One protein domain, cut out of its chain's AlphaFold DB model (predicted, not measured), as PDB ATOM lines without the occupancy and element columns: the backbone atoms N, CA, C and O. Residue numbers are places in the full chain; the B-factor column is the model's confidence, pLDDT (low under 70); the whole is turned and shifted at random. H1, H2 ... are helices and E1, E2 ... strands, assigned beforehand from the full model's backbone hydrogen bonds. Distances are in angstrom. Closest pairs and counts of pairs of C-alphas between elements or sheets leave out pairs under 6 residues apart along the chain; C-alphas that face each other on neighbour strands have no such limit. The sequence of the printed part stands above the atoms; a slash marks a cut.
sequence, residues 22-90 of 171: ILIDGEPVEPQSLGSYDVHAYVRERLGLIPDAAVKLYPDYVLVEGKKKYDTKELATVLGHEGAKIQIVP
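This is residues 22 to 90 of the 171 residues of the protein "Signal peptidase I" of Alphaproteobacteria bacterium (UniProt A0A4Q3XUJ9). Two small antiparallel sheets come together where their edge strands E3 and E6 meet at Tyr 58 and Ile 88, and the helices H2 and H3 pack along the margins of both. H1 lies off to one side by the start of H2, farthest out with E2. The 69 printed residues hold three named helices and six named strands, in the order E1 E2 H1 H2 E3 E4 E5 H3 E6; the sheets run E2 E1 E6 and E3 E4 E5, and the class is mixed, helices and strands. The whole is compact, with a radius of gyration of the C-alphas of 10.9 A, and rounded, spanning 28 by 24 by 19 A.

Start at E1, residues 22 to 24, and E2, residues 27 to 29: they form a hairpin, with N 29 and O 22 within hydrogen-bond range at 2.8 A. On the other side of E1 look for E6, residues 86 to 89, antiparallel at 151 degrees, with N 23 and O 87 at 2.8 A. After E2 comes H1, residues 31 to 34, which only just touches H2, residues 39 to 46, with 3 pairs of C-alphas within 8 A, the closest those of Pro 31 and Val 39 at 5.6 A. Next, E3, residues 55 to 58, E4, residues 61 to 64, and E5, residues 67 to 71, form a meander, each strand the antiparallel neighbour of the one before; find N 56 and O 63 at 3.0 A, and N 62 and O 70 at 2.8 A. H3, residues 72 to 79, only just touches H2, with 3 pairs of C-alphas within 8 A, the closest those of Arg 46 and Leu 79 at 6.0 A; the tilt is steep at 66 degrees, the same way. H2 and H3 each only graze both sheets. Every O i to N i+4 pair is within range in H2 and H3; H1 is too short for one. E1 and E3 are apart.

Find C-alpha 22 at (130.681, 133.905, 142.490), where E1 begins its 6.7 A; E2 spans 6.5 A and H1 5.3 A. H2 runs 10.7 A from C-alpha 39 at (133.707, 131.727, 136.425). E3 and E4 each span 9.9 A, E5 11.7 A and H3 10.1 A. E6 spans 10.0 A, ending at C-alpha 89 at (129.358, 128.506, 145.285).

The C-alphas farthest apart are those of Asp 52 and Gly 83, 29.4 A. The printed part has no cut and no long link. Its mean pLDDT is 88.9, and no printed residue is under 70.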
ATOM      1  N   ILE A  22     130.161 132.914 141.545       92.00
ATOM      2  CA  ILE A  22     130.681 133.905 142.490       92.00
ATOM      3  C   ILE A  22     129.552 134.877 142.800       92.00
ATOM      4  O   ILE A  22     128.902 135.379 141.889       92.00
ATOM      5  N   LEU A  23     129.328 135.136 144.085       93.00
ATOM      6  CA  LEU A  23     128.385 136.139 144.555       93.00
ATOM      7  C   LEU A  23     129.164 137.310 145.152       93.00
ATOM      8  O   LEU A  23     130.062 137.103 145.976       93.00
ATOM      9  N   ILE A  24     128.787 138.524 144.763       91.56
ATOM     10  CA  ILE A  24     129.316 139.783 145.291       91.56
ATOM     11  C   ILE A  24     128.194 140.453 146.069       91.56
ATOM     12  O   ILE A  24     127.132 140.728 145.519       91.56
ATOM     13  N   ASP A  25     128.407 140.651 147.368       93.12
ATOM     14  CA  ASP A  25     127.411 141.221 148.285       93.12
ATOM     15  C   ASP A  25     126.056 140.488 148.272       93.12
ATOM     16  O   ASP A  25     125.016 141.040 148.619       93.12
ATOM     17  N   GLY A  26     126.088 139.195 147.935       92.62
ATOM     18  CA  GLY A  26     124.915 138.322 147.875       92.62
ATOM     19  C   GLY A  26     124.298 138.177 146.486       92.62
ATOM     20  O   GLY A  26     123.488 137.273 146.303       92.62
ATOM     21  N   GLU A  27     124.721 138.976 145.509       91.50
ATOM     22  CA  GLU A  27     124.210 138.913 144.139       91.50
ATOM     23  C   GLU A  27     125.123 138.055 143.248       91.50
ATOM     24  O   GLU A  27     126.346 138.229 143.293       91.50
ATOM     25  N   PRO A  28     124.577 137.121 142.448       89.75
ATOM     26  CA  PRO A  28     125.370 136.302 141.542       89.75
ATOM     27  C   PRO A  28     125.987 137.152 140.429       89.75
ATOM     28  O   PRO A  28     125.352 138.039 139.858       89.75
ATOM     29  N   VAL A  29     127.238 136.850 140.106       85.50
ATOM     30  CA  VAL A  29     127.965 137.470 139.003       85.50
ATOM     31  C   VAL A  29     127.901 136.567 137.789       85.50
ATOM     32  O   VAL A  29     128.416 135.451 137.818       85.50
ATOM     33  N   GLU A  30     127.351 137.094 136.700       83.56
ATOM     34  CA  GLU A  30     127.438 136.466 135.383       83.56
ATOM     35  C   GLU A  30     128.811 136.776 134.762       83.56
ATOM     36  O   GLU A  30     129.080 137.947 134.460       83.56
ATOM     37  N   PRO A  31     129.702 135.788 134.545       78.88
ATOM     38  CA  PRO A  31     131.055 136.029 134.029       78.88
ATOM     39  C   PRO A  31     131.084 136.810 132.713       78.88
ATOM     40  O   PRO A  31     131.956 137.656 132.501       78.88
ATOM     41  N   GLN A  32     130.083 136.595 131.857       78.56
ATOM     42  CA  GLN A  32     129.971 137.243 130.550       78.56
ATOM     43  C   GLN A  32     129.723 138.745 130.685       78.56
ATOM     44  O   GLN A  32     130.196 139.521 129.854       78.56
ATOM     45  N   SER A  33     129.061 139.182 131.763       77.62
ATOM     46  CA  SER A  33     128.897 140.610 132.066       77.62
ATOM     47  C   SER A  33     130.228 141.302 132.390       77.62
ATOM     48  O   SER A  33     130.346 142.518 132.247       77.62
ATOM     49  N   LEU A  34     131.248 140.524 132.765       70.94
ATOM     50  CA  LEU A  34     132.595 140.986 133.092       70.94
ATOM     51  C   LEU A  34     133.618 140.702 131.982       70.94
ATOM     52  O   LEU A  34     134.808 140.956 132.178       70.94
ATOM     53  N   GLY A  35     133.157 140.227 130.818       74.62
ATOM     54  CA  GLY A  35     133.988 139.939 129.648       74.62
ATOM     55  C   GLY A  35     134.652 138.561 129.643       74.62
ATOM     56  O   GLY A  35     135.501 138.325 128.789       74.62
ATOM     57  N   SER A  36     134.267 137.658 130.547       82.12
ATOM     58  CA  SER A  36     134.820 136.302 130.638       82.12
ATOM     59  C   SER A  36     133.780 135.252 130.237       82.12
ATOM     60  O   SER A  36     132.576 135.475 130.325       82.12
ATOM     61  N   TYR A  37     134.232 134.084 129.787       79.12
ATOM     62  CA  TYR A  37     133.331 133.036 129.290       79.12
ATOM     63  C   TYR A  37     132.631 132.265 130.413       79.12
ATOM     64  O   TYR A  37     131.459 131.913 130.279       79.12
ATOM     65  N   ASP A  38     133.348 132.046 131.513       87.44
ATOM     66  CA  ASP A  38     132.940 131.257 132.669       87.44
ATOM     67  C   ASP A  38     133.628 131.773 133.952       87.44
ATOM     68  O   ASP A  38     134.516 132.637 133.905       87.44
ATOM     69  N   VAL A  39     133.199 131.275 135.117       89.38
ATOM     70  CA  VAL A  39     133.707 131.727 136.425       89.38
ATOM     71  C   VAL A  39     135.197 131.416 136.588       89.38
ATOM     72  O   VAL A  39     135.946 132.236 137.127       89.38
ATOM     73  N   HIS A  40     135.663 130.259 136.120       91.50
ATOM     74  CA  HIS A  40     137.066 129.866 136.223       91.50
ATOM     75  C   HIS A  40     137.951 130.730 135.326       91.50
ATOM     76  O   HIS A  40     139.016 131.158 135.766       91.50
ATOM     77  N   ALA A  41     137.512 131.046 134.106       89.50
ATOM     78  CA  ALA A  41     138.166 131.971 133.188       89.50
ATOM     79  C   ALA A  41     138.267 133.369 133.802       89.50
ATOM     80  O   ALA A  41     139.359 133.933 133.833       89.50
ATOM     81  N   TYR A  42     137.180 133.872 134.389       89.50
ATOM     82  CA  TYR A  42     137.185 135.153 135.092       89.50
ATOM     83  C   TYR A  42     138.222 135.187 136.224       89.50
ATOM     84  O   TYR A  42     139.042 136.106 136.306       89.50
ATOM     85  N   VAL A  43     138.257 134.148 137.064       90.44
ATOM     86  CA  VAL A  43     139.255 134.031 138.139       90.44
ATOM     87  C   VAL A  43     140.676 133.929 137.575       90.44
ATOM     88  O   VAL A  43     141.575 134.606 138.073       90.44
ATOM     89  N   ARG A  44     140.903 133.133 136.520       91.50
ATOM     90  CA  ARG A  44     142.216 133.000 135.861       91.50
ATOM     91  C   ARG A  44     142.728 134.337 135.337       91.50
ATOM     92  O   ARG A  44     143.862 134.705 135.641       91.50
ATOM     93  N   GLU A  45     141.898 135.065 134.597       90.25
ATOM     94  CA  GLU A  45     142.235 136.359 133.997       90.25
ATOM     95  C   GLU A  45     142.604 137.390 135.065       90.25
ATOM     96  O   GLU A  45     143.655 138.030 134.977       90.25
ATOM     97  N   ARG A  46     141.793 137.506 136.124       88.62
ATOM     98  CA  ARG A  46     142.043 138.449 137.229       88.62
ATOM     99  C   ARG A  46     143.292 138.112 138.034       88.62
ATOM    100  O   ARG A  46     143.944 139.003 138.571       88.62
ATOM    101  N   LEU A  47     143.660 136.837 138.070       89.38
ATOM    102  CA  LEU A  47     144.877 136.356 138.711       89.38
ATOM    103  C   LEU A  47     146.114 136.378 137.802       89.38
ATOM    104  O   LEU A  47     147.196 135.992 138.256       89.38
ATOM    105  N   GLY A  48     145.982 136.797 136.538       90.06
ATOM    106  CA  GLY A  48     147.072 136.767 135.561       90.06
ATOM    107  C   GLY A  48     147.589 135.353 135.283       90.06
ATOM    108  O   GLY A  48     148.782 135.162 135.041       90.06
ATOM    109  N   LEU A  49     146.719 134.345 135.385       90.56
ATOM    110  CA  LEU A  49     147.059 132.952 135.114       90.56
ATOM    111  C   LEU A  49     146.999 132.660 133.614       90.56
ATOM    112  O   LEU A  49     146.259 133.289 132.861       90.56
ATOM    113  N   ILE A  50     147.767 131.659 133.183       88.31
ATOM    114  CA  ILE A  50     147.624 131.112 131.830       88.31
ATOM    115  C   ILE A  50     146.234 130.462 131.654       88.31
ATOM    116  O   ILE A  50     145.694 129.945 132.636       88.31
ATOM    117  N   PRO A  51     145.672 130.423 130.427       84.38
ATOM    118  CA  PRO A  51     144.304 129.941 130.192       84.38
ATOM    119  C   PRO A  51     144.008 128.527 130.712       84.38
ATOM    120  O   PRO A  51     142.926 128.282 131.229       84.38
ATOM    121  N   ASP A  52     144.984 127.618 130.648       83.62
ATOM    122  CA  ASP A  52     144.813 126.210 131.045       83.62
ATOM    123  C   ASP A  52     145.175 125.922 132.517       83.62
ATOM    124  O   ASP A  52     145.245 124.754 132.932       83.62
ATOM    125  N   ALA A  53     145.462 126.961 133.311       89.75
ATOM    126  CA  ALA A  53     145.783 126.788 134.722       89.75
ATOM    127  C   ALA A  53     144.600 126.145 135.458       89.75
ATOM    128  O   ALA A  53     143.484 126.660 135.399       89.75
ATOM    129  N   ALA A  54     144.852 125.052 136.185       90.06
ATOM    130  CA  ALA A  54     143.824 124.421 137.006       90.06
ATOM    131  C   ALA A  54     143.400 125.370 138.120       90.06
ATOM    132  O   ALA A  54     144.193 125.661 139.025       90.06
ATOM    133  N   VAL A  55     142.137 125.774 138.079       92.31
ATOM    134  CA  VAL A  55     141.485 126.528 139.144       92.31
ATOM    135  C   VAL A  55     140.370 125.668 139.718       92.31
ATOM    136  O   VAL A  55     139.503 125.198 138.994       92.31
ATOM    137  N   LYS A  56     140.392 125.438 141.033       92.62
ATOM    138  CA  LYS A  56     139.304 124.737 141.729       92.62
ATOM    139  C   LYS A  56     138.756 125.620 142.827       92.62
ATOM    140  O   LYS A  56     139.516 126.107 143.673       92.62
ATOM    141  N   LEU A  57     137.450 125.825 142.794       93.00
ATOM    142  CA  LEU A  57     136.761 126.757 143.668       93.00
ATOM    143  C   LEU A  57     136.265 126.027 144.920       93.00
ATOM    144  O   LEU A  57     135.768 124.903 144.856       93.00
ATOM    145  N   TYR A  58     136.435 126.659 146.077       92.81
ATOM    146  CA  TYR A  58     135.896 126.216 147.360       92.81
ATOM    147  C   TYR A  58     135.198 127.397 148.035       92.81
ATOM    148  O   TYR A  58     135.561 128.539 147.759       92.81
ATOM    149  N   PRO A  59     134.245 127.152 148.955       93.31
ATOM    150  CA  PRO A  59     133.479 128.226 149.587       93.31
ATOM    151  C   PRO A  59     134.339 129.342 150.194       93.31
ATOM    152  O   PRO A  59     133.993 130.515 150.082       93.31
ATOM    153  N   ASP A  60     135.487 128.971 150.771       90.25
ATOM    154  CA  ASP A  60     136.353 129.891 151.512       90.25
ATOM    155  C   ASP A  60     137.703 130.169 150.830       90.25
ATOM    156  O   ASP A  60     138.509 130.941 151.355       90.25
ATOM    157  N   TYR A  61     138.017 129.503 149.713       91.44
ATOM    158  CA  TYR A  61     139.316 129.649 149.052       91.44
ATOM    159  C   TYR A  61     139.337 129.140 147.610       91.44
ATOM    160  O   TYR A  61     138.480 128.383 147.169       91.44
ATOM    161  N   VAL A  62     140.401 129.490 146.893       92.69
ATOM    162  CA  VAL A  62     140.694 128.992 145.548       92.69
ATOM    163  C   VAL A  62     141.984 128.174 145.566       92.69
ATOM    164  O   VAL A  62     143.012 128.598 146.115       92.69
ATOM    165  N   LEU A  63     141.941 126.986 144.957       93.81
ATOM    166  CA  LEU A  63     143.144 126.243 144.595       93.81
ATOM    167  C   LEU A  63     143.598 126.664 143.200       93.81
ATOM    168  O   LEU A  63     142.805 126.647 142.264       93.81
ATOM    169  N   VAL A  64     144.888 126.951 143.058       92.94
ATOM    170  CA  VAL A  64     145.556 127.136 141.767       92.94
ATOM    171  C   VAL A  64     146.632 126.068 141.647       92.94
ATOM    172  O   VAL A  64     147.497 125.965 142.518       92.94
ATOM    173  N   GLU A  65     146.562 125.243 140.603       91.00
ATOM    174  CA  GLU A  65     147.475 124.105 140.399       91.00
ATOM    175  C   GLU A  65     147.573 123.196 141.643       91.00
ATOM    176  O   GLU A  65     148.648 122.769 142.069       91.00
ATOM    177  N   GLY A  66     146.423 122.943 142.280       89.50
ATOM    178  CA  GLY A  66     146.303 122.092 143.467       89.50
ATOM    179  C   GLY A  66     146.804 122.716 144.776       89.50
ATOM    180  O   GLY A  66     146.752 122.059 145.814       89.50
ATOM    181  N   LYS A  67     147.265 123.971 144.765       91.25
ATOM    182  CA  LYS A  67     147.721 124.688 145.964       91.25
ATOM    183  C   LYS A  67     146.719 125.760 146.359       91.25
ATOM    184  O   LYS A  67     146.304 126.550 145.515       91.25
ATOM    185  N   LYS A  68     146.364 125.824 147.647       92.81
ATOM    186  CA  LYS A  68     145.560 126.931 148.183       92.81
ATOM    187  C   LYS A  68     146.351 128.217 148.005       92.81
ATOM    188  O   LYS A  68     147.472 128.303 148.502       92.81
ATOM    189  N   LYS A  69     145.782 129.160 147.257       90.06
ATOM    190  CA  LYS A  69     146.493 130.376 146.860       90.06
ATOM    191  C   LYS A  69     145.786 131.661 147.273       90.06
ATOM    192  O   LYS A  69     146.490 132.600 147.607       90.06
ATOM    193  N   TYR A  70     144.453 131.674 147.275       87.88
ATOM    194  CA  TYR A  70     143.663 132.857 147.624       87.88
ATOM    195  C   TYR A  70     142.521 132.487 148.562       87.88
ATOM    196  O   TYR A  70     141.851 131.476 148.330       87.88
ATOM    197  N   ASP A  71     142.299 133.282 149.603       90.00
ATOM    198  CA  ASP A  71     141.038 133.279 150.352       90.00
ATOM    199  C   ASP A  71     140.015 134.268 149.757       90.00
ATOM    200  O   ASP A  71     140.298 134.973 148.788       90.00
ATOM    201  N   THR A  72     138.797 134.308 150.302       85.25
ATOM    202  CA  THR A  72     137.723 135.178 149.786       85.25
ATOM    203  C   THR A  72     137.994 136.675 149.956       85.25
ATOM    204  O   THR A  72     137.483 137.465 149.164       85.25
ATOM    205  N   LYS A  73     138.805 137.092 150.940       87.88
ATOM    206  CA  LYS A  73     139.167 138.506 151.130       87.88
ATOM    207  C   LYS A  73     140.189 138.942 150.094       87.88
ATOM    208  O   LYS A  73     140.016 139.983 149.469       87.88
ATOM    209  N   GLU A  74     141.221 138.130 149.887       88.88
ATOM    210  CA  GLU A  74     142.215 138.360 148.836       88.88
ATOM    211  C   GLU A  74     141.552 138.347 147.454       88.88
ATOM    212  O   GLU A  74     141.882 139.167 146.594       88.88
ATOM    213  N   LEU A  75     140.565 137.463 147.260       88.25
ATOM    214  CA  LEU A  75     139.794 137.400 146.028       88.25
ATOM    215  C   LEU A  75     138.989 138.686 145.791       88.25
ATOM    216  O   LEU A  75     138.970 139.169 144.666       88.25
ATOM    217  N   ALA A  76     138.402 139.299 146.823       89.06
ATOM    218  CA  ALA A  76     137.691 140.576 146.688       89.06
ATOM    219  C   ALA A  76     138.583 141.668 146.073       89.06
ATOM    220  O   ALA A  76     138.197 142.320 145.103       89.06
ATOM    221  N   THR A  77     139.812 141.812 146.577       90.12
ATOM    222  CA  THR A  77     140.794 142.763 146.041       90.12
ATOM    223  C   THR A  77     141.199 142.413 144.608       90.12
ATOM    224  O   THR A  77     141.186 143.279 143.738       90.12
ATOM    225  N   VAL A  78     141.516 141.142 144.341       86.88
ATOM    226  CA  VAL A  78     141.914 140.652 143.005       86.88
ATOM    227  C   VAL A  78     140.827 140.892 141.956       86.88
ATOM    228  O   VAL A  78     141.125 141.251 140.818       86.88
ATOM    229  N   LEU A  79     139.565 140.684 142.329       86.56
ATOM    230  CA  LEU A  79     138.425 140.847 141.434       86.56
ATOM    231  C   LEU A  79     138.023 142.322 141.247       86.56
ATOM    232  O   LEU A  79     137.195 142.609 140.387       86.56
ATOM    233  N   GLY A  80     138.626 143.258 141.990       87.50
ATOM    234  CA  GLY A  80     138.328 144.692 141.910       87.50
ATOM    235  C   GLY A  80     137.127 145.134 142.752       87.50
ATOM    236  O   GLY A  80     136.568 146.199 142.511       87.50
ATOM    237  N   HIS A  81     136.743 144.331 143.743       88.31
ATOM    238  CA  HIS A  81     135.605 144.555 144.634       88.31
ATOM    239  C   HIS A  81     136.076 144.687 146.088       88.31
ATOM    240  O   HIS A  81     135.594 144.003 146.989       88.31
ATOM    241  N   GLU A  82     137.075 145.543 146.324       89.44
ATOM    242  CA  GLU A  82     137.625 145.757 147.662       89.44
ATOM    243  C   GLU A  82     136.536 146.239 148.635       89.44
ATOM    244  O   GLU A  82     135.780 147.165 148.347       89.44
ATOM    245  N   GLY A  83     136.444 145.578 149.791       88.25
ATOM    246  CA  GLY A  83     135.407 145.835 150.794       88.25
ATOM    247  C   GLY A  83     134.089 145.085 150.570       88.25
ATOM    248  O   GLY A  83     133.294 145.017 151.508       88.25
ATOM    249  N   ALA A  84     133.874 144.477 149.399       91.56
ATOM    250  CA  ALA A  84     132.706 143.639 149.143       91.56
ATOM    251  C   ALA A  84     132.846 142.259 149.794       91.56
ATOM    252  O   ALA A  84     133.945 141.717 149.972       91.56
ATOM    253  N   LYS A  85     131.708 141.645 150.117       91.88
ATOM    254  CA  LYS A  85     131.661 140.263 150.585       91.88
ATOM    255  C   LYS A  85     131.617 139.320 149.387       91.88
ATOM    256  O   LYS A  85     130.597 139.224 148.709       91.88
ATOM    257  N   ILE A  86     132.698 138.570 149.182       91.81
ATOM    258  CA  ILE A  86     132.759 137.509 148.172       91.81
ATOM    259  C   ILE A  86     132.316 136.179 148.772       91.81
ATOM    260  O   ILE A  86     132.816 135.752 149.816       91.81
ATOM    261  N   GLN A  87     131.395 135.507 148.087       93.62
ATOM    262  CA  GLN A  87     131.003 134.132 148.373       93.62
ATOM    263  C   GLN A  87     131.182 133.283 147.119       93.62
ATOM    264  O   GLN A  87     130.754 133.666 146.034       93.62
ATOM    265  N   ILE A  88     131.791 132.111 147.277       93.56
ATOM    266  CA  ILE A  88     131.953 131.138 146.201       93.56
ATOM    267  C   ILE A  88     130.942 130.015 146.410       93.56
ATOM    268  O   ILE A  88     130.895 129.394 147.474       93.56
ATOM    269  N   VAL A  89     130.167 129.719 145.374       94.69
ATOM    270  CA  VAL A  89     129.358 128.506 145.285       94.69
ATOM    271  C   VAL A  89     130.054 127.588 144.281       94.69
ATOM    272  O   VAL A  89     129.991 127.858 143.084       94.69
ATOM    273  N   PRO A  90     130.769 126.540 144.728       95.06
ATOM    274  CA  PRO A  90     131.477 125.659 143.809       95.06
ATOM    275  C   PRO A  90     130.491 124.847 142.969       95.06
ATOM    276  O   PRO A  90     129.428 124.447 143.455       95.06
TER     277      PRO A  90